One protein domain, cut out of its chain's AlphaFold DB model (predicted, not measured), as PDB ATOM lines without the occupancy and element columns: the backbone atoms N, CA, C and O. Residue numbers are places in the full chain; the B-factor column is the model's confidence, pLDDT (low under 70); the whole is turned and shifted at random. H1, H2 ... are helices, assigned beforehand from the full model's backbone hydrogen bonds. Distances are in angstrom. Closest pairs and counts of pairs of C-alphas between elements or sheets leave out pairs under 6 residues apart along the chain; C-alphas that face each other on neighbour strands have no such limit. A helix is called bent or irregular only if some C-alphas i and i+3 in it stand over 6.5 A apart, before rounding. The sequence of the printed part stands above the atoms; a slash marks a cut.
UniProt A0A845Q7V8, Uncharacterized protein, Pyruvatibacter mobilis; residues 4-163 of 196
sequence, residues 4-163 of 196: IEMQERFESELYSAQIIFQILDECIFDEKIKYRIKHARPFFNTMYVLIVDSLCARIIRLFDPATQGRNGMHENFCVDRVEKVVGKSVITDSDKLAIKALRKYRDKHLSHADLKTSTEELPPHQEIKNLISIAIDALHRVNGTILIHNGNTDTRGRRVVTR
ATOM      1  N   ILE A   4     -47.918  14.993 247.924       77.19
ATOM      2  CA  ILE A   4     -47.586  16.205 247.159       77.19
ATOM      3  C   ILE A   4     -46.804  17.179 248.049       77.19
ATOM      4  O   ILE A   4     -45.715  17.606 247.670       77.19
ATOM      5  N   GLU A   5     -47.272  17.439 249.274       78.94
ATOM      6  CA  GLU A   5     -46.529  18.237 250.267       78.94
ATOM      7  C   GLU A   5     -45.119  17.666 250.532       78.94
ATOM      8  O   GLU A   5     -44.141  18.406 250.675       78.94
ATOM      9  N   MET A   6     -44.992  16.334 250.577       76.38
ATOM     10  CA  MET A   6     -43.709  15.645 250.729       76.38
ATOM     11  C   MET A   6     -42.764  15.927 249.558       76.38
ATOM     12  O   MET A   6     -41.583  16.209 249.772       76.38
ATOM     13  N   GLN A   7     -43.285  15.850 248.335       78.62
ATOM     14  CA  GLN A   7     -42.535  16.126 247.116       78.62
ATOM     15  C   GLN A   7     -42.049  17.577 247.081       78.62
ATOM     16  O   GLN A   7     -40.857  17.808 246.898       78.62
ATOM     17  N   GLU A   8     -42.935  18.546 247.319       79.31
ATOM     18  CA  GLU A   8     -42.602  19.976 247.275       79.31
ATOM     19  C   GLU A   8     -41.519  20.349 248.293       79.31
ATOM     20  O   GLU A   8     -40.554  21.051 247.971       79.31
ATOM     21  N   ARG A   9     -41.630  19.840 249.528       76.75
ATOM     22  CA  ARG A   9     -40.627  20.092 250.571       76.75
ATOM     23  C   ARG A   9     -39.275  19.479 250.232       76.75
ATOM     24  O   ARG A   9     -38.251  20.136 250.429       76.75
ATOM     25  N   PHE A  10     -39.254  18.245 249.729       81.69
ATOM     26  CA  PHE A  10     -37.999  17.595 249.361       81.69
ATOM     27  C   PHE A  10     -37.332  18.273 248.167       81.69
ATOM     28  O   PHE A  10     -36.128  18.526 248.199       81.69
ATOM     29  N   GLU A  11     -38.117  18.620 247.146       80.00
ATOM     30  CA  GLU A  11     -37.635  19.329 245.963       80.00
ATOM     31  C   GLU A  11     -37.044  20.692 246.347       80.00
ATOM     32  O   GLU A  11     -35.952  21.026 245.896       80.00
ATOM     33  N   SER A  12     -37.687  21.438 247.252       78.19
ATOM     34  CA  SER A  12     -37.168  22.719 247.751       78.19
ATOM     35  C   SER A  12     -35.824  22.587 248.485       78.19
ATOM     36  O   SER A  12     -34.926  23.420 248.317       78.19
ATOM     37  N   GLU A  13     -35.664  21.562 249.323       79.12
ATOM     38  CA  GLU A  13     -34.417  21.316 250.061       79.12
ATOM     39  C   GLU A  13     -33.281  20.866 249.128       79.12
ATOM     40  O   GLU A  13     -32.162  21.379 249.224       79.12
ATOM     41  N   LEU A  14     -33.579  19.972 248.180       80.75
ATOM     42  CA  LEU A  14     -32.652  19.538 247.134       80.75
ATOM     43  C   LEU A  14     -32.220  20.709 246.242       80.75
ATOM     44  O   LEU A  14     -31.027  20.905 246.015       80.75
ATOM     45  N   TYR A  15     -33.175  21.528 245.803       79.06
ATOM     46  CA  TYR A  15     -32.934  22.722 244.992       79.06
ATOM     47  C   TYR A  15     -31.998  23.708 245.697       79.06
ATOM     48  O   TYR A  15     -31.029  24.195 245.111       79.06
ATOM     49  N   SER A  16     -32.241  23.951 246.987       73.88
ATOM     50  CA  SER A  16     -31.395  24.824 247.802       73.88
ATOM     51  C   SER A  16     -29.968  24.281 247.914       73.88
ATOM     52  O   SER A  16     -29.012  25.030 247.724       73.88
ATOM     53  N   ALA A  17     -29.799  22.981 248.177       79.19
ATOM     54  CA  ALA A  17     -28.476  22.359 248.259       79.19
ATOM     55  C   ALA A  17     -27.716  22.421 246.920       79.19
ATOM     56  O   ALA A  17     -26.518  22.709 246.901       79.19
ATOM     57  N   GLN A  18     -28.417  22.210 245.804       77.19
ATOM     58  CA  GLN A  18     -27.841  22.246 244.463       77.19
ATOM     59  C   GLN A  18     -27.326  23.637 244.080       77.19
ATOM     60  O   GLN A  18     -26.213  23.744 243.566       77.19
ATOM     61  N   ILE A  19     -28.089  24.699 244.366       75.50
ATOM     62  CA  ILE A  19     -27.645  26.079 244.107       75.50
ATOM     63  C   ILE A  19     -26.364  26.378 244.873       75.50
ATOM     64  O   ILE A  19     -25.400  26.852 244.280       75.50
ATOM     65  N   ILE A  20     -26.352  26.089 246.179       75.12
ATOM     66  CA  ILE A  20     -25.209  26.404 247.039       75.12
ATOM     67  C   ILE A  20     -23.963  25.642 246.567       75.12
ATOM     68  O   ILE A  20     -22.878  26.211 246.527       75.12
ATOM     69  N   PHE A  21     -24.114  24.383 246.147       80.06
ATOM     70  CA  PHE A  21     -23.013  23.606 245.581       80.06
ATOM     71  C   PHE A  21     -22.461  24.202 244.278       80.06
ATOM     72  O   PHE A  21     -21.250  24.209 244.077       80.06
ATOM     73  N   GLN A  22     -23.321  24.727 243.400       73.81
ATOM     74  CA  GLN A  22     -22.896  25.295 242.116       73.81
ATOM     75  C   GLN A  22     -22.140  26.627 242.249       73.81
ATOM     76  O   GLN A  22     -21.314  26.925 241.395       73.81
ATOM     77  N   ILE A  23     -22.393  27.410 243.304       72.69
ATOM     78  CA  ILE A  23     -21.687  28.681 243.577       72.69
ATOM     79  C   ILE A  23     -20.450  28.507 244.472       72.69
ATOM     80  O   ILE A  23     -19.759  29.473 244.785       72.69
ATOM     81  N   LEU A  24     -20.177  27.282 244.922       75.88
ATOM     82  CA  LEU A  24     -19.156  26.992 245.927       75.88
ATOM     83  C   LEU A  24     -17.735  27.296 245.423       75.88
ATOM     84  O   LEU A  24     -16.891  27.722 246.210       75.88
ATOM     85  N   ASP A  25     -17.491  27.144 244.117       70.06
ATOM     86  CA  ASP A  25     -16.217  27.500 243.474       70.06
ATOM     87  C   ASP A  25     -15.996  29.011 243.415       70.06
ATOM     88  O   ASP A  25     -14.880  29.484 243.606       70.06
ATOM     89  N   GLU A  26     -17.074  29.771 243.227       68.81
ATOM     90  CA  GLU A  26     -17.040  31.234 243.155       68.81
ATOM     91  C   GLU A  26     -16.731  31.875 244.516       68.81
ATOM     92  O   GLU A  26     -16.386  33.049 244.611       68.81
ATOM     93  N   CYS A  27     -16.848  31.099 245.594       65.19
ATOM     94  CA  CYS A  27     -16.493  31.526 246.943       65.19
ATOM     95  C   CYS A  27     -14.997  31.359 247.247       65.19
ATOM     96  O   CYS A  27     -14.536  31.830 248.287       65.19
ATOM     97  N   ILE A  28     -14.239  30.659 246.393       67.94
ATOM     98  CA  ILE A  28     -12.805  30.470 246.598       67.94
ATOM     99  C   ILE A  28     -12.078  31.733 246.157       67.94
ATOM    100  O   ILE A  28     -12.244  32.210 245.037       67.94
ATOM    101  N   PHE A  29     -11.212  32.246 247.028       62.62
ATOM    102  CA  PHE A  29     -10.315  33.330 246.663       62.62
ATOM    103  C   PHE A  29      -9.364  32.874 245.542       62.62
ATOM    104  O   PHE A  29      -8.429  32.108 245.791       62.62
ATOM    105  N   ASP A  30      -9.587  33.341 244.311       62.97
ATOM    106  CA  ASP A  30      -8.704  33.043 243.183       62.97
ATOM    107  C   ASP A  30      -7.364  33.773 243.354       62.97
ATOM    108  O   ASP A  30      -7.270  35.000 243.259       62.97
ATOM    109  N   GLU A  31      -6.293  33.005 243.572       56.28
ATOM    110  CA  GLU A  31      -4.934  33.531 243.712       56.28
ATOM    111  C   GLU A  31      -4.432  34.276 242.465       56.28
ATOM    112  O   GLU A  31      -3.477  35.053 242.553       56.28
ATOM    113  N   LYS A  32      -5.079  34.090 241.305       57.94
ATOM    114  CA  LYS A  32      -4.774  34.822 240.067       57.94
ATOM    115  C   LYS A  32      -5.318  36.252 240.074       57.94
ATOM    116  O   LYS A  32      -4.857  37.078 239.276       57.94
ATOM    117  N   ILE A  33      -6.247  36.590 240.973       54.97
ATOM    118  CA  ILE A  33      -6.767  37.952 241.120       54.97
ATOM    119  C   ILE A  33      -5.749  38.779 241.924       54.97
ATOM    120  O   ILE A  33      -5.715  38.807 243.150       54.97
ATOM    121  N   LYS A  34      -4.860  39.412 241.147       43.28
ATOM    122  CA  LYS A  34      -3.789  40.371 241.477       43.28
ATOM    123  C   LYS A  34      -3.837  40.979 242.889       43.28
ATOM    124  O   LYS A  34      -4.811  41.632 243.237       43.28
ATOM    125  N   TYR A  35      -2.691  40.899 243.580       47.31
ATOM    126  CA  TYR A  35      -2.094  41.681 244.694       47.31
ATOM    127  C   TYR A  35      -2.888  42.758 245.478       47.31
ATOM    128  O   TYR A  35      -2.550  42.992 246.634       47.31
ATOM    129  N   ARG A  36      -3.908  43.422 244.925       50.03
ATOM    130  CA  ARG A  36      -4.676  44.507 245.562       50.03
ATOM    131  C   ARG A  36      -5.717  44.044 246.584       50.03
ATOM    132  O   ARG A  36      -6.113  44.849 247.410       50.03
ATOM    133  N   ILE A  37      -6.126  42.774 246.559       56.12
ATOM    134  CA  ILE A  37      -7.142  42.218 247.478       56.12
ATOM    135  C   ILE A  37      -6.620  41.047 248.324       56.12
ATOM    136  O   ILE A  37      -7.396  40.320 248.935       56.12
ATOM    137  N   LYS A  38      -5.293  40.860 248.413       60.41
ATOM    138  CA  LYS A  38      -4.678  39.788 249.223       60.41
ATOM    139  C   LYS A  38      -5.102  39.859 250.699       60.41
ATOM    140  O   LYS A  38      -5.268  38.820 251.329       60.41
ATOM    141  N   HIS A  39      -5.323  41.068 251.222       64.75
ATOM    142  CA  HIS A  39      -5.808  41.296 252.586       64.75
ATOM    143  C   HIS A  39      -7.251  40.814 252.813       64.75
ATOM    144  O   HIS A  39      -7.603  40.509 253.945       64.75
ATOM    145  N   ALA A  40      -8.054  40.659 251.754       64.75
ATOM    146  CA  ALA A  40      -9.418  40.138 251.840       64.75
ATOM    147  C   ALA A  40      -9.482  38.596 251.859       64.75
ATOM    148  O   ALA A  40     -10.542  38.028 252.116       64.75
ATOM    149  N   ARG A  41      -8.364  37.891 251.625       69.12
ATOM    150  CA  ARG A  41      -8.304  36.416 251.613       69.12
ATOM    151  C   ARG A  41      -8.926  35.764 252.865       69.12
ATOM    152  O   ARG A  41      -9.733  34.853 252.684       69.12
ATOM    153  N   PRO A  42      -8.646  36.217 254.105       70.19
ATOM    154  CA  PRO A  42      -9.271  35.649 255.303       70.19
ATOM    155  C   PRO A  42     -10.801  35.754 255.299       70.19
ATOM    156  O   PRO A  42     -11.485  34.837 255.753       70.19
ATOM    157  N   PHE A  43     -11.345  36.846 254.752       71.50
ATOM    158  CA  PHE A  43     -12.786  37.058 254.644       71.50
ATOM    159  C   PHE A  43     -13.431  36.063 253.671       71.50
ATOM    160  O   PHE A  43     -14.366  35.359 254.051       71.50
ATOM    161  N   PHE A  44     -12.893  35.939 252.453       71.88
ATOM    162  CA  PHE A  44     -13.396  34.979 251.463       71.88
ATOM    163  C   PHE A  44     -13.287  33.534 251.956       71.88
ATOM    164  O   PHE A  44     -14.244  32.773 251.841       71.88
ATOM    165  N   ASN A  45     -12.173  33.175 252.597       73.56
ATOM    166  CA  ASN A  45     -12.001  31.847 253.184       73.56
ATOM    167  C   ASN A  45     -13.022  31.578 254.299       73.56
ATOM    168  O   ASN A  45     -13.589  30.490 254.362       73.56
ATOM    169  N   THR A  46     -13.307  32.572 255.146       73.69
ATOM    170  CA  THR A  46     -14.340  32.463 256.189       73.69
ATOM    171  C   THR A  46     -15.727  32.281 255.577       73.69
ATOM    172  O   THR A  46     -16.473  31.397 255.995       73.69
ATOM    173  N   MET A  47     -16.065  33.069 254.553       74.12
ATOM    174  CA  MET A  47     -17.331  32.941 253.827       74.12
ATOM    175  C   MET A  47     -17.478  31.564 253.183       74.12
ATOM    176  O   MET A  47     -18.516  30.924 253.339       74.12
ATOM    177  N   TYR A  48     -16.429  31.076 252.523       77.00
ATOM    178  CA  TYR A  48     -16.390  29.726 251.978       77.00
ATOM    179  C   TYR A  48     -16.656  28.680 253.071       77.00
ATOM    180  O   TYR A  48     -17.556  27.858 252.921       77.00
ATOM    181  N   VAL A  49     -15.944  28.738 254.203       77.19
ATOM    182  CA  VAL A  49     -16.120  27.799 255.327       77.19
ATOM    183  C   VAL A  49     -17.561  27.812 255.850       77.19
ATOM    184  O   VAL A  49     -18.139  26.745 256.044       77.19
ATOM    185  N   LEU A  50     -18.161  28.994 256.022       75.81
ATOM    186  CA  LEU A  50     -19.548  29.154 256.480       75.81
ATOM    187  C   LEU A  50     -20.561  28.558 255.494       75.81
ATOM    188  O   LEU A  50     -21.491  27.854 255.894       75.81
ATOM    189  N   ILE A  51     -20.380  28.825 254.200       78.62
ATOM    190  CA  ILE A  51     -21.252  28.310 253.139       78.62
ATOM    191  C   ILE A  51     -21.155  26.784 253.073       78.62
ATOM    192  O   ILE A  51     -22.182  26.101 253.007       78.62
ATOM    193  N   VAL A  52     -19.940  26.237 253.149       81.56
ATOM    194  CA  VAL A  52     -19.712  24.790 253.155       81.56
ATOM    195  C   VAL A  52     -20.278  24.148 254.420       81.56
ATOM    196  O   VAL A  52     -20.931  23.113 254.298       81.56
ATOM    197  N   ASP A  53     -20.097  24.732 255.614       80.00
ATOM    198  CA  ASP A  53     -20.684  24.184 256.851       80.00
ATOM    199  C   ASP A  53     -22.208  24.139 256.764       80.00
ATOM    200  O   ASP A  53     -22.814  23.106 257.051       80.00
ATOM    201  N   SER A  54     -22.821  25.229 256.290       80.62
ATOM    202  CA  SER A  54     -24.267  25.332 256.088       80.62
ATOM    203  C   SER A  54     -24.782  24.275 255.107       80.62
ATOM    204  O   SER A  54     -25.760  23.576 255.393       80.62
ATOM    205  N   LEU A  55     -24.093  24.088 253.975       84.81
ATOM    206  CA  LEU A  55     -24.437  23.065 252.988       84.81
ATOM    207  C   LEU A  55     -24.283  21.648 253.556       84.81
ATOM    208  O   LEU A  55     -25.194  20.829 253.423       84.81
ATOM    209  N   CYS A  56     -23.171  21.368 254.241       86.12
ATOM    210  CA  CYS A  56     -22.929  20.082 254.889       86.12
ATOM    211  C   CYS A  56     -24.001  19.788 255.939       86.12
ATOM    212  O   CYS A  56     -24.569  18.699 255.939       86.12
ATOM    213  N   ALA A  57     -24.317  20.752 256.806       82.94
ATOM    214  CA  ALA A  57     -25.346  20.617 257.831       82.94
ATOM    215  C   ALA A  57     -26.719  20.321 257.213       82.94
ATOM    216  O   ALA A  57     -27.422  19.421 257.679       82.94
ATOM    217  N   ARG A  58     -27.081  21.030 256.135       83.69
ATOM    218  CA  ARG A  58     -28.342  20.823 255.415       83.69
ATOM    219  C   ARG A  58     -28.430  19.423 254.817       83.69
ATOM    220  O   ARG A  58     -29.416  18.733 255.061       83.69
ATOM    221  N   ILE A  59     -27.398  18.992 254.089       88.06
ATOM    222  CA  ILE A  59     -27.334  17.650 253.498       88.06
ATOM    223  C   ILE A  59     -27.399  16.589 254.598       88.06
ATOM    224  O   ILE A  59     -28.251  15.710 254.548       88.06
ATOM    225  N   ILE A  60     -26.551  16.688 255.625       87.62
ATOM    226  CA  ILE A  60     -26.501  15.718 256.725       87.62
ATOM    227  C   ILE A  60     -27.869  15.591 257.404       87.62
ATOM    228  O   ILE A  60     -28.303  14.471 257.656       87.62
ATOM    229  N   ARG A  61     -28.576  16.704 257.646       83.44
ATOM    230  CA  ARG A  61     -29.927  16.703 258.231       83.44
ATOM    231  C   ARG A  61     -30.925  15.905 257.389       83.44
ATOM    232  O   ARG A  61     -31.738  15.184 257.955       83.44
ATOM    233  N   LEU A  62     -30.849  15.985 256.058       86.12
ATOM    234  CA  LEU A  62     -31.728  15.209 255.176       86.12
ATOM    235  C   LEU A  62     -31.480  13.699 255.295       86.12
ATOM    236  O   LEU A  62     -32.408  12.924 255.093       86.12
ATOM    237  N   PHE A  63     -30.273  13.268 255.663       85.81
ATOM    238  CA  PHE A  63     -29.931  11.852 255.841       85.81
ATOM    239  C   PHE A  63     -29.959  11.374 257.302       85.81
ATOM    240  O   PHE A  63     -29.803  10.179 257.543       85.81
ATOM    241  N   ASP A  64     -30.139  12.268 258.280       75.69
ATOM    242  CA  ASP A  64     -30.025  11.941 259.703       75.69
ATOM    243  C   ASP A  64     -31.383  11.924 260.424       75.69
ATOM    244  O   ASP A  64     -31.920  12.988 260.756       75.69
ATOM    245  N   PRO A  65     -31.916  10.737 260.765       63.97
ATOM    246  CA  PRO A  65     -33.142  10.628 261.546       63.97
ATOM    247  C   PRO A  65     -32.983  11.131 262.993       63.97
ATOM    248  O   PRO A  65     -33.981  11.475 263.614       63.97
ATOM    249  N   ALA A  66     -31.766  11.232 263.544       56.22
ATOM    250  CA  ALA A  66     -31.532  11.663 264.928       56.22
ATOM    251  C   ALA A  66     -31.591  13.188 265.125       56.22
ATOM    252  O   ALA A  66     -31.645  13.660 266.259       56.22
ATOM    253  N   THR A  67     -31.638  13.975 264.042       52.69
ATOM    254  CA  THR A  67     -31.943  15.418 264.116       52.69
ATOM    255  C   THR A  67     -33.437  15.706 264.314       52.69
ATOM    256  O   THR A  67     -33.853  16.868 264.287       52.69
ATOM    257  N   GLN A  68     -34.250  14.666 264.546       51.50
ATOM    258  CA  GLN A  68     -35.589  14.773 265.117       51.50
ATOM    259  C   GLN A  68     -35.522  15.635 266.379       51.50
ATOM    260  O   GLN A  68     -34.860  15.289 267.358       51.50
ATOM    261  N   GLY A  69     -36.142  16.815 266.316       45.47
ATOM    262  CA  GLY A  69     -36.065  17.793 267.387       45.47
ATOM    263  C   GLY A  69     -36.431  17.153 268.721       45.47
ATOM    264  O   GLY A  69     -37.480  16.519 268.837       45.47
ATOM    265  N   ARG A  70     -35.598  17.383 269.742       42.75
ATOM    266  CA  ARG A  70     -35.840  16.976 271.140       42.75
ATOM    267  C   ARG A  70     -37.220  17.392 271.689       42.75
ATOM    268  O   ARG A  70     -37.598  16.905 272.743       42.75
ATOM    269  N   ASN A  71     -37.969  18.242 270.978       40.88
ATOM    270  CA  ASN A  71     -39.230  18.835 271.422       40.88
ATOM    271  C   ASN A  71     -40.449  18.541 270.525       40.88
ATOM    272  O   ASN A  71     -41.451  19.234 270.658       40.88
ATOM    273  N   GLY A  72     -40.401  17.574 269.601       39.91
ATOM    274  CA  GLY A  72     -41.614  17.045 268.943       39.91
ATOM    275  C   GLY A  72     -42.479  18.022 268.121       39.91
ATOM    276  O   GLY A  72     -43.512  17.606 267.611       39.91
ATOM    277  N   MET A  73     -42.090  19.295 267.959       38.00
ATOM    278  CA  MET A  73     -42.908  20.303 267.262       38.00
ATOM    279  C   MET A  73     -42.542  20.519 265.787       38.00
ATOM    280  O   MET A  73     -43.341  21.072 265.039       38.00
ATOM    281  N   HIS A  74     -41.384  20.035 265.333       45.47
ATOM    282  CA  HIS A  74     -41.008  20.053 263.919       45.47
ATOM    283  C   HIS A  74     -40.347  18.720 263.566       45.47
ATOM    284  O   HIS A  74     -39.165  18.505 263.835       45.47
ATOM    285  N   GLU A  75     -41.118  17.790 263.001       51.31
ATOM    286  CA  GLU A  75     -40.542  16.598 262.381       51.31
ATOM    287  C   GLU A  75     -39.696  17.049 261.184       51.31
ATOM    288  O   GLU A  75     -40.226  17.368 260.118       51.31
ATOM    289  N   ASN A  76     -38.377  17.121 261.370       59.00
ATOM    290  CA  ASN A  76     -37.459  17.437 260.285       59.00
ATOM    291  C   ASN A  76     -37.628  16.405 259.161       59.00
ATOM    292  O   ASN A  76     -37.638  15.195 259.390       59.00
ATOM    293  N   PHE A  77     -37.801  16.908 257.942       66.88
ATOM    294  CA  PHE A  77     -37.944  16.106 256.736       66.88
ATOM    295  C   PHE A  77     -36.631  15.356 256.446       66.88
ATOM    296  O   PHE A  77     -35.582  15.994 256.362       66.88
ATOM    297  N   CYS A  78     -36.669  14.026 256.293       78.50
ATOM    298  CA  CYS A  78     -35.479  13.209 256.028       78.50
ATOM    299  C   CYS A  78     -35.757  12.028 255.081       78.50
ATOM    300  O   CYS A  78     -36.897  11.591 254.918       78.50
ATOM    301  N   VAL A  79     -34.691  11.497 254.480       84.44
ATOM    302  CA  VAL A  79     -34.711  10.410 253.493       84.44
ATOM    303  C   VAL A  79     -35.315   9.129 254.065       84.44
ATOM    304  O   VAL A  79     -36.151   8.528 253.405       84.44
ATOM    305  N   ASP A  80     -34.996   8.751 255.308       82.75
ATOM    306  CA  ASP A  80     -35.578   7.560 255.959       82.75
ATOM    307  C   ASP A  80     -37.116   7.617 255.993       82.75
ATOM    308  O   ASP A  80     -37.808   6.630 255.738       82.75
ATOM    309  N   ARG A  81     -37.678   8.804 256.246       78.38
ATOM    310  CA  ARG A  81     -39.128   9.002 256.243       78.38
ATOM    311  C   ARG A  81     -39.718   8.851 254.843       78.38
ATOM    312  O   ARG A  81     -40.779   8.246 254.702       78.38
ATOM    313  N   VAL A  82     -39.044   9.394 253.832       79.75
ATOM    314  CA  VAL A  82     -39.448   9.237 252.429       79.75
ATOM    315  C   VAL A  82     -39.434   7.761 252.042       79.75
ATOM    316  O   VAL A  82     -40.421   7.261 251.513       79.75
ATOM    317  N   GLU A  83     -38.358   7.040 252.355       83.00
ATOM    318  CA  GLU A  83     -38.225   5.618 252.028       83.00
ATOM    319  C   GLU A  83     -39.299   4.763 252.718       83.00
ATOM    320  O   GLU A  83     -39.814   3.832 252.103       83.00
ATOM    321  N   LYS A  84     -39.709   5.112 253.947       84.00
ATOM    322  CA  LYS A  84     -40.836   4.462 254.645       84.00
ATOM    323  C   LYS A  84     -42.183   4.684 253.962       84.00
ATOM    324  O   LYS A  84     -43.002   3.771 253.958       84.00
ATOM    325  N   VAL A  85     -42.427   5.874 253.409       81.31
ATOM    326  CA  VAL A  85     -43.685   6.188 252.710       81.31
ATOM    327  C   VAL A  85     -43.712   5.569 251.317       81.31
ATOM    328  O   VAL A  85     -44.711   4.969 250.932       81.31
ATOM    329  N   VAL A  86     -42.604   5.656 250.581       81.62
ATOM    330  CA  VAL A  86     -42.511   5.110 249.222       81.62
ATOM    331  C   VAL A  86     -42.313   3.584 249.226       81.62
ATOM    332  O   VAL A  86     -42.587   2.918 248.229       81.62
ATOM    333  N   GLY A  87     -41.855   3.006 250.340       80.00
ATOM    334  CA  GLY A  87     -41.655   1.564 250.506       80.00
ATOM    335  C   GLY A  87     -40.457   1.003 249.733       80.00
ATOM    336  O   GLY A  87     -40.367  -0.207 249.523       80.00
ATOM    337  N   LYS A  88     -39.536   1.863 249.279       80.19
ATOM    338  CA  LYS A  88     -38.363   1.478 248.485       80.19
ATOM    339  C   LYS A  88     -37.154   2.309 248.887       80.19
ATOM    340  O   LYS A  88     -37.195   3.532 248.792       80.19
ATOM    341  N   SER A  89     -36.070   1.634 249.267       82.06
ATOM    342  CA  SER A  89     -34.788   2.297 249.495       82.06
ATOM    343  C   SER A  89     -33.994   2.413 248.197       82.06
ATOM    344  O   SER A  89     -33.919   1.462 247.413       82.06
ATOM    345  N   VAL A  90     -33.419   3.592 247.964       84.12
ATOM    346  CA  VAL A  90     -32.552   3.888 246.806       84.12
ATOM    347  C   VAL A  90     -31.181   4.420 247.220       84.12
ATOM    348  O   VAL A  90     -30.359   4.765 246.367       84.12
ATOM    349  N   ILE A  91     -30.934   4.467 248.530       88.44
ATOM    350  CA  ILE A  91     -29.657   4.844 249.119       88.44
ATOM    351  C   ILE A  91     -28.738   3.625 249.184       88.44
ATOM    352  O   ILE A  91     -29.027   2.623 249.839       88.44
ATOM    353  N   THR A  92     -27.592   3.738 248.524       86.12
ATOM    354  CA  THR A  92     -26.559   2.701 248.487       86.12
ATOM    355  C   THR A  92     -25.645   2.772 249.712       86.12
ATOM    356  O   THR A  92     -25.588   3.781 250.419       86.12
ATOM    357  N   ASP A  93     -24.863   1.721 249.960       85.50
ATOM    358  CA  ASP A  93     -23.859   1.750 251.031       85.50
ATOM    359  C   ASP A  93     -22.742   2.766 250.751       85.50
ATOM    360  O   ASP A  93     -22.249   3.404 251.681       85.50
ATOM    361  N   SER A  94     -22.404   3.001 249.477       83.69
ATOM    362  CA  SER A  94     -21.492   4.083 249.084       83.69
ATOM    363  C   SER A  94     -22.031   5.464 249.452       83.69
ATOM    364  O   SER A  94     -21.262   6.290 249.944       83.69
ATOM    365  N   ASP A  95     -23.336   5.706 249.299       88.69
ATOM    366  CA  ASP A  95     -23.952   6.976 249.703       88.69
ATOM    367  C   ASP A  95     -23.844   7.157 251.219       88.69
ATOM    368  O   ASP A  95     -23.400   8.196 251.703       88.69
ATOM    369  N   LYS A  96     -24.167   6.110 251.988       88.75
ATOM    370  CA  LYS A  96     -24.059   6.129 253.456       88.75
ATOM    371  C   LYS A  96     -22.624   6.395 253.914       88.75
ATOM    372  O   LYS A  96     -22.412   7.165 254.853       88.75
ATOM    373  N   LEU A  97     -21.636   5.786 253.254       88.44
ATOM    374  CA  LEU A  97     -20.218   6.028 253.524       88.44
ATOM    375  C   LEU A  97     -19.823   7.477 253.216       88.44
ATOM    376  O   LEU A  97     -19.150   8.096 254.042       88.44
ATOM    377  N   ALA A  98     -20.279   8.036 252.092       88.00
ATOM    378  CA  ALA A  98     -20.027   9.426 251.729       88.00
ATOM    379  C   ALA A  98     -20.647  10.405 252.738       88.00
ATOM    380  O   ALA A  98     -19.965  11.315 253.199       88.00
ATOM    381  N   ILE A  99     -21.890  10.179 253.176       90.31
ATOM    382  CA  ILE A  99     -22.546  11.004 254.206       90.31
ATOM    383  C   ILE A  99     -21.824  10.902 255.556       90.31
ATOM    384  O   ILE A  99     -21.649  11.905 256.256       90.31
ATOM    385  N   LYS A 100     -21.350   9.710 255.933       91.06
ATOM    386  CA  LYS A 100     -20.548   9.527 257.152       91.06
ATOM    387  C   LYS A 100     -19.210  10.269 257.064       91.06
ATOM    388  O   LYS A 100     -18.798  10.895 258.041       91.06
ATOM    389  N   ALA A 101     -18.548  10.219 255.909       90.25
ATOM    390  CA  ALA A 101     -17.321  10.969 255.651       90.25
ATOM    391  C   ALA A 101     -17.572  12.485 255.665       90.25
ATOM    392  O   ALA A 101     -16.809  13.212 256.296       90.25
ATOM    393  N   LEU A 102     -18.680  12.944 255.076       89.69
ATOM    394  CA  LEU A 102     -19.115  14.340 255.075       89.69
ATOM    395  C   LEU A 102     -19.316  14.866 256.501       89.69
ATOM    396  O   LEU A 102     -18.822  15.937 256.843       89.69
ATOM    397  N   ARG A 103     -19.972  14.082 257.365       89.12
ATOM    398  CA  ARG A 103     -20.116  14.415 258.788       89.12
ATOM    399  C   ARG A 103     -18.769  14.505 259.491       89.12
ATOM    400  O   ARG A 103     -18.507  15.490 260.163       89.12
ATOM    401  N   LYS A 104     -17.893  13.516 259.295       88.31
ATOM    402  CA  LYS A 104     -16.551  13.525 259.890       88.31
ATOM    403  C   LYS A 104     -15.733  14.734 259.428       88.31
ATOM    404  O   LYS A 104     -15.022  15.320 260.240       88.31
ATOM    405  N   TYR A 105     -15.830  15.104 258.150       86.12
ATOM    406  CA  TYR A 105     -15.197  16.304 257.609       86.12
ATOM    407  C   TYR A 105     -15.738  17.553 258.297       86.12
ATOM    408  O   TYR A 105     -14.957  18.340 258.826       86.12
ATOM    409  N   ARG A 106     -17.067  17.694 258.351       83.69
ATOM    410  CA  ARG A 106     -17.738  18.812 259.009       83.69
ATOM    411  C   ARG A 106     -17.316  18.936 260.471       83.69
ATOM    412  O   ARG A 106     -16.857  19.993 260.879       83.69
ATOM    413  N   ASP A 107     -17.381  17.856 261.241       81.44
ATOM    414  CA  ASP A 107     -17.036  17.865 262.666       81.44
ATOM    415  C   ASP A 107     -15.559  18.227 262.895       81.44
ATOM    416  O   ASP A 107     -15.239  18.963 263.828       81.44
ATOM    417  N   LYS A 108     -14.663  17.763 262.014       79.56
ATOM    418  CA  LYS A 108     -13.215  17.996 262.105       79.56
ATOM    419  C   LYS A 108     -12.782  19.390 261.637       79.56
ATOM    420  O   LYS A 108     -11.844  19.939 262.208       79.56
ATOM    421  N   HIS A 109     -13.400  19.917 260.581       75.12
ATOM    422  CA  HIS A 109     -12.904  21.086 259.842       75.12
ATOM    423  C   HIS A 109     -13.844  22.296 259.859       75.12
ATOM    424  O   HIS A 109     -13.385  23.399 259.572       75.12
ATOM    425  N   LEU A 110     -15.134  22.109 260.150       73.81
ATOM    426  CA  LEU A 110     -16.167  23.135 259.958       73.81
ATOM    427  C   LEU A 110     -17.028  23.407 261.205       73.81
ATOM    428  O   LEU A 110     -17.577  24.497 261.321       73.81
ATOM    429  N   SER A 111     -17.165  22.454 262.140       59.97
ATOM    430  CA  SER A 111     -18.139  22.582 263.233       59.97
ATOM    431  C   SER A 111     -17.805  23.746 264.179       59.97
ATOM    432  O   SER A 111     -16.717  23.854 264.752       59.97
ATOM    433  N   HIS A 112     -18.766  24.663 264.279       53.84
ATOM    434  CA  HIS A 112     -18.654  25.973 264.908       53.84
ATOM    435  C   HIS A 112     -18.468  25.937 266.430       53.84
ATOM    436  O   HIS A 112     -19.432  25.796 267.180       53.84
ATOM    437  N   ALA A 113     -17.241  26.214 266.870       45.25
ATOM    438  CA  ALA A 113     -17.003  26.936 268.123       45.25
ATOM    439  C   ALA A 113     -15.776  27.862 268.050       45.25
ATOM    440  O   ALA A 113     -15.807  28.917 268.661       45.25
ATOM    441  N   ASP A 114     -14.754  27.535 267.247       43.66
ATOM    442  CA  ASP A 114     -13.464  28.245 267.333       43.66
ATOM    443  C   ASP A 114     -12.845  28.696 266.000       43.66
ATOM    444  O   ASP A 114     -11.759  29.259 266.038       43.66
ATOM    445  N   LEU A 115     -13.452  28.428 264.826       51.72
ATOM    446  CA  LEU A 115     -12.756  28.611 263.531       51.72
ATOM    447  C   LEU A 115     -11.302  28.080 263.624       51.72
ATOM    448  O   LEU A 115     -10.342  28.780 263.326       51.72
ATOM    449  N   LYS A 116     -11.119  26.842 264.122       48.62
ATOM    450  CA  LYS A 116      -9.773  26.258 264.340       48.62
ATOM    451  C   LYS A 116      -8.971  26.128 263.048       48.62
ATOM    452  O   LYS A 116      -7.754  25.959 263.079       48.62
ATOM    453  N   THR A 117      -9.666  26.150 261.921       51.69
ATOM    454  CA  THR A 117      -9.091  26.189 260.589       51.69
ATOM    455  C   THR A 117      -8.555  27.594 260.375       51.69
ATOM    456  O   THR A 117      -9.331  28.545 260.291       51.69
ATOM    457  N   SER A 118      -7.226  27.713 260.341       51.53
ATOM    458  CA  SER A 118      -6.537  28.952 259.990       51.53
ATOM    459  C   SER A 118      -7.255  29.613 258.818       51.53
ATOM    460  O   SER A 118      -7.422  29.000 257.766       51.53
ATOM    461  N   THR A 119      -7.666  30.869 258.984       55.34
ATOM    462  CA  THR A 119      -8.295  31.665 257.921       55.34
ATOM    463  C   THR A 119      -7.386  31.823 256.695       55.34
ATOM    464  O   THR A 119      -7.830  32.318 255.659       55.34
ATOM    465  N   GLU A 120      -6.118  31.409 256.791       54.78
ATOM    466  CA  GLU A 120      -5.149  31.411 255.699       54.78
ATOM    467  C   GLU A 120      -5.130  30.120 254.863       54.78
ATOM    468  O   GLU A 120      -4.776  30.195 253.686       54.78
ATOM    469  N   GLU A 121      -5.551  28.970 255.408       59.41
ATOM    470  CA  GLU A 121      -5.515  27.673 254.715       59.41
ATOM    471  C   GLU A 121      -6.916  27.068 254.580       59.41
ATOM    472  O   GLU A 121      -7.551  26.650 255.550       59.41
ATOM    473  N   LEU A 122      -7.397  26.988 253.339       64.06
ATOM    474  CA  LEU A 122      -8.653  26.320 253.023       64.06
ATOM    475  C   LEU A 122      -8.510  24.799 253.231       64.06
ATOM    476  O   LEU A 122      -7.574  24.196 252.701       64.06
ATOM    477  N   PRO A 123      -9.444  24.143 253.946       66.44
ATOM    478  CA  PRO A 123      -9.456  22.689 254.053       66.44
ATOM    479  C   PRO A 123      -9.681  22.060 252.660       66.44
ATOM    480  O   PRO A 123     -10.234  22.721 251.780       66.44
ATOM    481  N   PRO A 124      -9.272  20.795 252.424       73.00
ATOM    482  CA  PRO A 124      -9.169  20.209 251.083       73.00
ATOM    483  C   PRO A 124     -10.491  20.261 250.297       73.00
ATOM    484  O   PRO A 124     -11.383  19.428 250.455       73.00
ATOM    485  N   HIS A 125     -10.595  21.270 249.430       74.00
ATOM    486  CA  HIS A 125     -11.807  21.658 248.710       74.00
ATOM    487  C   HIS A 125     -12.320  20.568 247.755       74.00
ATOM    488  O   HIS A 125     -13.520  20.310 247.665       74.00
ATOM    489  N   GLN A 126     -11.410  19.868 247.071       78.00
ATOM    490  CA  GLN A 126     -11.801  18.827 246.122       78.00
ATOM    491  C   GLN A 126     -12.400  17.597 246.819       78.00
ATOM    492  O   GLN A 126     -13.344  16.997 246.307       78.00
ATOM    493  N   GLU A 127     -11.877  17.232 247.994       83.31
ATOM    494  CA  GLU A 127     -12.400  16.113 248.782       83.31
ATOM    495  C   GLU A 127     -13.845  16.393 249.204       83.31
ATOM    496  O   GLU A 127     -14.730  15.566 248.977       83.31
ATOM    497  N   ILE A 128     -14.108  17.594 249.729       83.81
ATOM    498  CA  ILE A 128     -15.450  17.972 250.174       83.81
ATOM    499  C   ILE A 128     -16.435  18.112 249.008       83.81
ATOM    500  O   ILE A 128     -17.562  17.628 249.110       83.81
ATOM    501  N   LYS A 129     -16.013  18.671 247.864       83.50
ATOM    502  CA  LYS A 129     -16.862  18.742 246.666       83.50
ATOM    503  C   LYS A 129     -17.295  17.373 246.171       83.50
ATOM    504  O   LYS A 129     -18.463  17.199 245.835       83.50
ATOM    505  N   ASN A 130     -16.382  16.404 246.155       85.00
ATOM    506  CA  ASN A 130     -16.706  15.045 245.733       85.00
ATOM    507  C   ASN A 130     -17.757  14.417 246.665       85.00
ATOM    508  O   ASN A 130     -18.733  13.841 246.189       85.00
ATOM    509  N   LEU A 131     -17.602  14.580 247.985       87.81
ATOM    510  CA  LEU A 131     -18.565  14.076 248.971       87.81
ATOM    511  C   LEU A 131     -19.944  14.738 248.835       87.81
ATOM    512  O   LEU A 131     -20.962  14.046 248.870       87.81
ATOM    513  N   ILE A 132     -19.984  16.061 248.645       87.50
ATOM    514  CA  ILE A 132     -21.227  16.817 248.442       87.50
ATOM    515  C   ILE A 132     -21.912  16.405 247.134       87.50
ATOM    516  O   ILE A 132     -23.124  16.205 247.131       87.50
ATOM    517  N   SER A 133     -21.156  16.217 246.048       86.19
ATOM    518  CA  SER A 133     -21.697  15.760 244.761       86.19
ATOM    519  C   SER A 133     -22.385  14.402 244.896       86.19
ATOM    520  O   SER A 133     -23.533  14.262 244.484       86.19
ATOM    521  N   ILE A 134     -21.730  13.429 245.543       86.06
ATOM    522  CA  ILE A 134     -22.310  12.096 245.786       86.06
ATOM    523  C   ILE A 134     -23.613  12.212 246.588       86.06
ATOM    524  O   ILE A 134     -24.607  11.556 246.271       86.06
ATOM    525  N   ALA A 135     -23.631  13.069 247.612       89.56
ATOM    526  CA  ALA A 135     -24.813  13.284 248.433       89.56
ATOM    527  C   ALA A 135     -25.976  13.918 247.651       89.56
ATOM    528  O   ALA A 135     -27.118  13.485 247.796       89.56
ATOM    529  N   ILE A 136     -25.700  14.913 246.804       87.94
ATOM    530  CA  ILE A 136     -26.704  15.546 245.935       87.94
ATOM    531  C   ILE A 136     -27.251  14.538 244.917       87.94
ATOM    532  O   ILE A 136     -28.467  14.452 244.742       87.94
ATOM    533  N   ASP A 137     -26.396  13.710 244.313       85.75
ATOM    534  CA  ASP A 137     -26.826  12.650 243.394       85.75
ATOM    535  C   ASP A 137     -27.738  11.629 244.089       85.75
ATOM    536  O   ASP A 137     -28.731  11.170 243.512       85.75
ATOM    537  N   ALA A 138     -27.439  11.287 245.344       87.94
ATOM    538  CA  ALA A 138     -28.293  10.432 246.162       87.94
ATOM    539  C   ALA A 138     -29.664  11.074 246.429       87.94
ATOM    540  O   ALA A 138     -30.691  10.416 246.257       87.94
ATOM    541  N   LEU A 139     -29.705  12.369 246.761       88.50
ATOM    542  CA  LEU A 139     -30.961  13.106 246.929       88.50
ATOM    543  C   LEU A 139     -31.767  13.172 245.621       88.50
ATOM    544  O   LEU A 139     -32.980  12.984 245.650       88.50
ATOM    545  N   HIS A 140     -31.127  13.340 244.460       86.44
ATOM    546  CA  HIS A 140     -31.821  13.271 243.169       86.44
ATOM    547  C   HIS A 140     -32.473  11.902 242.921       86.44
ATOM    548  O   HIS A 140     -33.605  11.853 242.432       86.44
ATOM    549  N   ARG A 141     -31.820  10.790 243.292       86.25
ATOM    550  CA  ARG A 141     -32.419   9.443 243.189       86.25
ATOM    551  C   ARG A 141     -33.636   9.278 244.094       86.25
ATOM    552  O   ARG A 141     -34.641   8.697 243.672       86.25
ATOM    553  N   VAL A 142     -33.574   9.814 245.313       87.06
ATOM    554  CA  VAL A 142     -34.721   9.842 246.232       87.06
ATOM    555  C   VAL A 142     -35.862  10.662 245.624       87.06
ATOM    556  O   VAL A 142     -36.990  10.178 245.583       87.06
ATOM    557  N   ASN A 143     -35.574  11.836 245.051       85.38
ATOM    558  CA  ASN A 143     -36.593  12.681 244.422       85.38
ATOM    559  C   ASN A 143     -37.273  11.971 243.244       85.38
ATOM    560  O   ASN A 143     -38.496  11.954 243.150       85.38
ATOM    561  N   GLY A 144     -36.490  11.314 242.380       82.19
ATOM    562  CA  GLY A 144     -37.032  10.506 241.284       82.19
ATOM    563  C   GLY A 144     -37.950   9.383 241.778       82.19
ATOM    564  O   GLY A 144     -38.954   9.074 241.144       82.19
ATOM    565  N   THR A 145     -37.653   8.810 242.945       84.19
ATOM    566  CA  THR A 145     -38.472   7.759 243.565       84.19
ATOM    567  C   THR A 145     -39.795   8.307 244.108       84.19
ATOM    568  O   THR A 145     -40.831   7.673 243.911       84.19
ATOM    569  N   ILE A 146     -39.788   9.506 244.705       84.12
ATOM    570  CA  ILE A 146     -41.012  10.227 245.104       84.12
ATOM    571  C   ILE A 146     -41.879  10.531 243.876       84.12
ATOM    572  O   ILE A 146     -43.077  10.260 243.885       84.12
ATOM    573  N   LEU A 147     -41.275  11.047 242.800       83.12
ATOM    574  CA  LEU A 147     -41.987  11.393 241.566       83.12
ATOM    575  C   LEU A 147     -42.715  10.180 240.970       83.12
ATOM    576  O   LEU A 147     -43.902  10.282 240.661       83.12
ATOM    577  N   ILE A 148     -42.035   9.031 240.877       84.06
ATOM    578  CA  ILE A 148     -42.630   7.773 240.396       84.06
ATOM    579  C   ILE A 148     -43.779   7.324 241.304       84.06
ATOM    580  O   ILE A 148     -44.829   6.925 240.803       84.06
ATOM    581  N   HIS A 149     -43.598   7.390 242.628       84.88
ATOM    582  CA  HIS A 149     -44.641   7.024 243.593       84.88
ATOM    583  C   HIS A 149     -45.903   7.880 243.429       84.88
ATOM    584  O   HIS A 149     -47.011   7.353 243.465       84.88
ATOM    585  N   ASN A 150     -45.729   9.175 243.162       83.75
ATOM    586  CA  ASN A 150     -46.818  10.122 242.926       83.75
ATOM    587  C   ASN A 150     -47.423  10.030 241.509       83.75
ATOM    588  O   ASN A 150     -48.257  10.855 241.144       83.75
ATOM    589  N   GLY A 151     -47.020   9.047 240.694       81.44
ATOM    590  CA  GLY A 151     -47.562   8.833 239.351       81.44
ATOM    591  C   GLY A 151     -47.041   9.804 238.285       81.44
ATOM    592  O   GLY A 151     -47.612   9.863 237.196       81.44
ATOM    593  N   ASN A 152     -45.964  10.552 238.559       79.06
ATOM    594  CA  ASN A 152     -45.344  11.425 237.563       79.06
ATOM    595  C   ASN A 152     -44.556  10.605 236.531       79.06
ATOM    596  O   ASN A 152     -43.794   9.699 236.871       79.06
ATOM    597  N   THR A 153     -44.712  10.954 235.253       67.38
ATOM    598  CA  THR A 153     -43.984  10.340 234.129       67.38
ATOM    599  C   THR A 153     -42.610  10.969 233.896       67.38
ATOM    600  O   THR A 153     -41.729  10.313 233.339       67.38
ATOM    601  N   ASP A 154     -42.407  12.212 234.345       65.50
ATOM    602  CA  ASP A 154     -41.094  12.849 234.397       65.50
ATOM    603  C   ASP A 154     -40.435  12.574 235.752       65.50
ATOM    604  O   ASP A 154     -40.960  12.917 236.811       65.50
ATOM    605  N   THR A 155     -39.278  11.921 235.709       59.56
ATOM    606  CA  THR A 155     -38.475  11.572 236.888       59.56
ATOM    607  C   THR A 155     -37.336  12.559 237.121       59.56
ATOM    608  O   THR A 155     -36.582  12.426 238.089       59.56
ATOM    609  N   ARG A 156     -37.181  13.554 236.237       57.25
ATOM    610  CA  ARG A 156     -36.159  14.589 236.357       57.25
ATOM    611  C   ARG A 156     -36.686  15.675 237.289       57.25
ATOM    612  O   ARG A 156     -37.633  16.380 236.964       57.25
ATOM    613  N   GLY A 157     -36.035  15.852 238.441       53.19
ATOM    614  CA  GLY A 157     -36.195  17.094 239.205       53.19
ATOM    615  C   GLY A 157     -35.829  18.299 238.330       53.19
ATOM    616  O   GLY A 157     -34.995  18.171 237.424       53.19
ATOM    617  N   ARG A 158     -36.445  19.465 238.565       50.47
ATOM    618  CA  ARG A 158     -36.155  20.675 237.779       50.47
ATOM    619  C   ARG A 158     -34.652  20.970 237.788       50.47
ATOM    620  O   ARG A 158     -34.055  21.193 238.837       50.47
ATOM    621  N   ARG A 159     -34.031  20.992 236.604       42.59
ATOM    622  CA  ARG A 159     -32.621  21.369 236.445       42.59
ATOM    623  C   ARG A 159     -32.487  22.866 236.720       42.59
ATOM    624  O   ARG A 159     -33.110  23.672 236.031       42.59
ATOM    625  N   VAL A 160     -31.687  23.240 237.711       41.44
ATOM    626  CA  VAL A 160     -31.470  24.652 238.039       41.44
ATOM    627  C   VAL A 160     -30.558  25.287 236.998       41.44
ATOM    628  O   VAL A 160     -29.430  24.838 236.793       41.44
ATOM    629  N   VAL A 161     -31.055  26.332 236.340       40.06
ATOM    630  CA  VAL A 161     -30.236  27.262 235.560       40.06
ATOM    631  C   VAL A 161     -29.689  28.288 236.545       40.06
ATOM    632  O   VAL A 161     -30.453  29.070 237.112       40.06
ATOM    633  N   THR A 162     -28.388  28.256 236.804       40.25
ATOM    634  CA  THR A 162     -27.742  29.231 237.684       40.25
ATOM    635  C   THR A 162     -27.629  30.590 237.014       40.25
ATOM    636  O   THR A 162     -27.415  30.709 235.807       40.25
ATOM    637  N   ARG A 163     -27.759  31.638 237.829       44.28
ATOM    638  CA  ARG A 163     -27.317  32.983 237.459       44.28
ATOM    639  C   ARG A 163     -25.799  32.975 237.271       44.28
ATOM    640  O   ARG A 163     -25.091  32.226 237.938       44.28
TER     641      ARG A 163
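Overview. This is residues 4 to 163 of the 196 residues of an uncharacterized protein of Pyruvatibacter mobilis (UniProt A0A845Q7V8). The model is an elongated bundle of four helices running up and down, H1, H2, H4 and H5, with H5 in the middle touching each of the other helices and the short H3 beside the last part of H5. H4 crosses H2 and H5 steeply, the first part of H2 reaches far along the long axis, and residues 69 to 74 stick out as part of a long loop. The printed part has 160 residues with five named helices, H1 to H5 in chain order, and no named strand; its class is all helix. It is compact, with a radius of gyration of the C-alphas of 17.5 A, and spans 56 by 36 by 30 A.

Along the chain. Find C-alpha 4 at (-47.586, 16.205, 247.159); from there H1, residues 4 to 22, runs 26.8 A. H2, residues 35 to 63, begins at C-alpha 35 at (-2.094, 41.681, 244.694) and measures 42.3 A. H2 has a kink of 46 degrees near residue 42 and is irregular, with C-alphas 36 and 39 7.8 A apart. H3 is residues 79 to 86, 10.4 A long, and H4 is residues 93 to 109, 23.9 A long. H5, residues 125 to 149, runs 36.3 A to C-alpha 149 at (-44.641, 7.024, 243.593).

Arrangement. In the bundle of H1, H2, H4 and H5, each helix runs against the one before it. Look first at H1 and H2, a helical hairpin: residues 17 to 21 of H1 touch H2, closest at the C-alphas of Ala 17 and Leu 55, 6.3 A, at a shallow tilt of 25 degrees. H1 touches H5, closest at the C-alphas of Gln 7 and Ile 146, 6.4 A, opposite ways at a shallow tilt of 21 degrees. Residues 53 to 63 of H2 touch H4, closest at the C-alphas of Asp 53 and Arg 106, 6.5 A, at a steep tilt of 45 degrees. H3 touches residues 142 to 149 of H5, closest at the C-alphas of Val 86 and His 149, 6.3 A. H4 and H5 form a helical hairpin, closest at the C-alphas of Ala 98 and Leu 131, 5.6 A. H1 and H4 are apart. In H1, H3, H4 and H5 every O i to N i+4 pair is within hydrogen-bond range; in H2, 20 of 25 are.

Size, cuts and confidence. The C-alphas farthest apart are those of Arg 36 and Gly 87, 56.9 A. The printed part has no cut. The links H1 to H2, H2 to H3 and H4 to H5 are long; H3 to H4 is short. The mean pLDDT of the printed part is 72.6, and residues 26 to 41, 65 to 77, 111 to 123 and 153 to 163 are under 70.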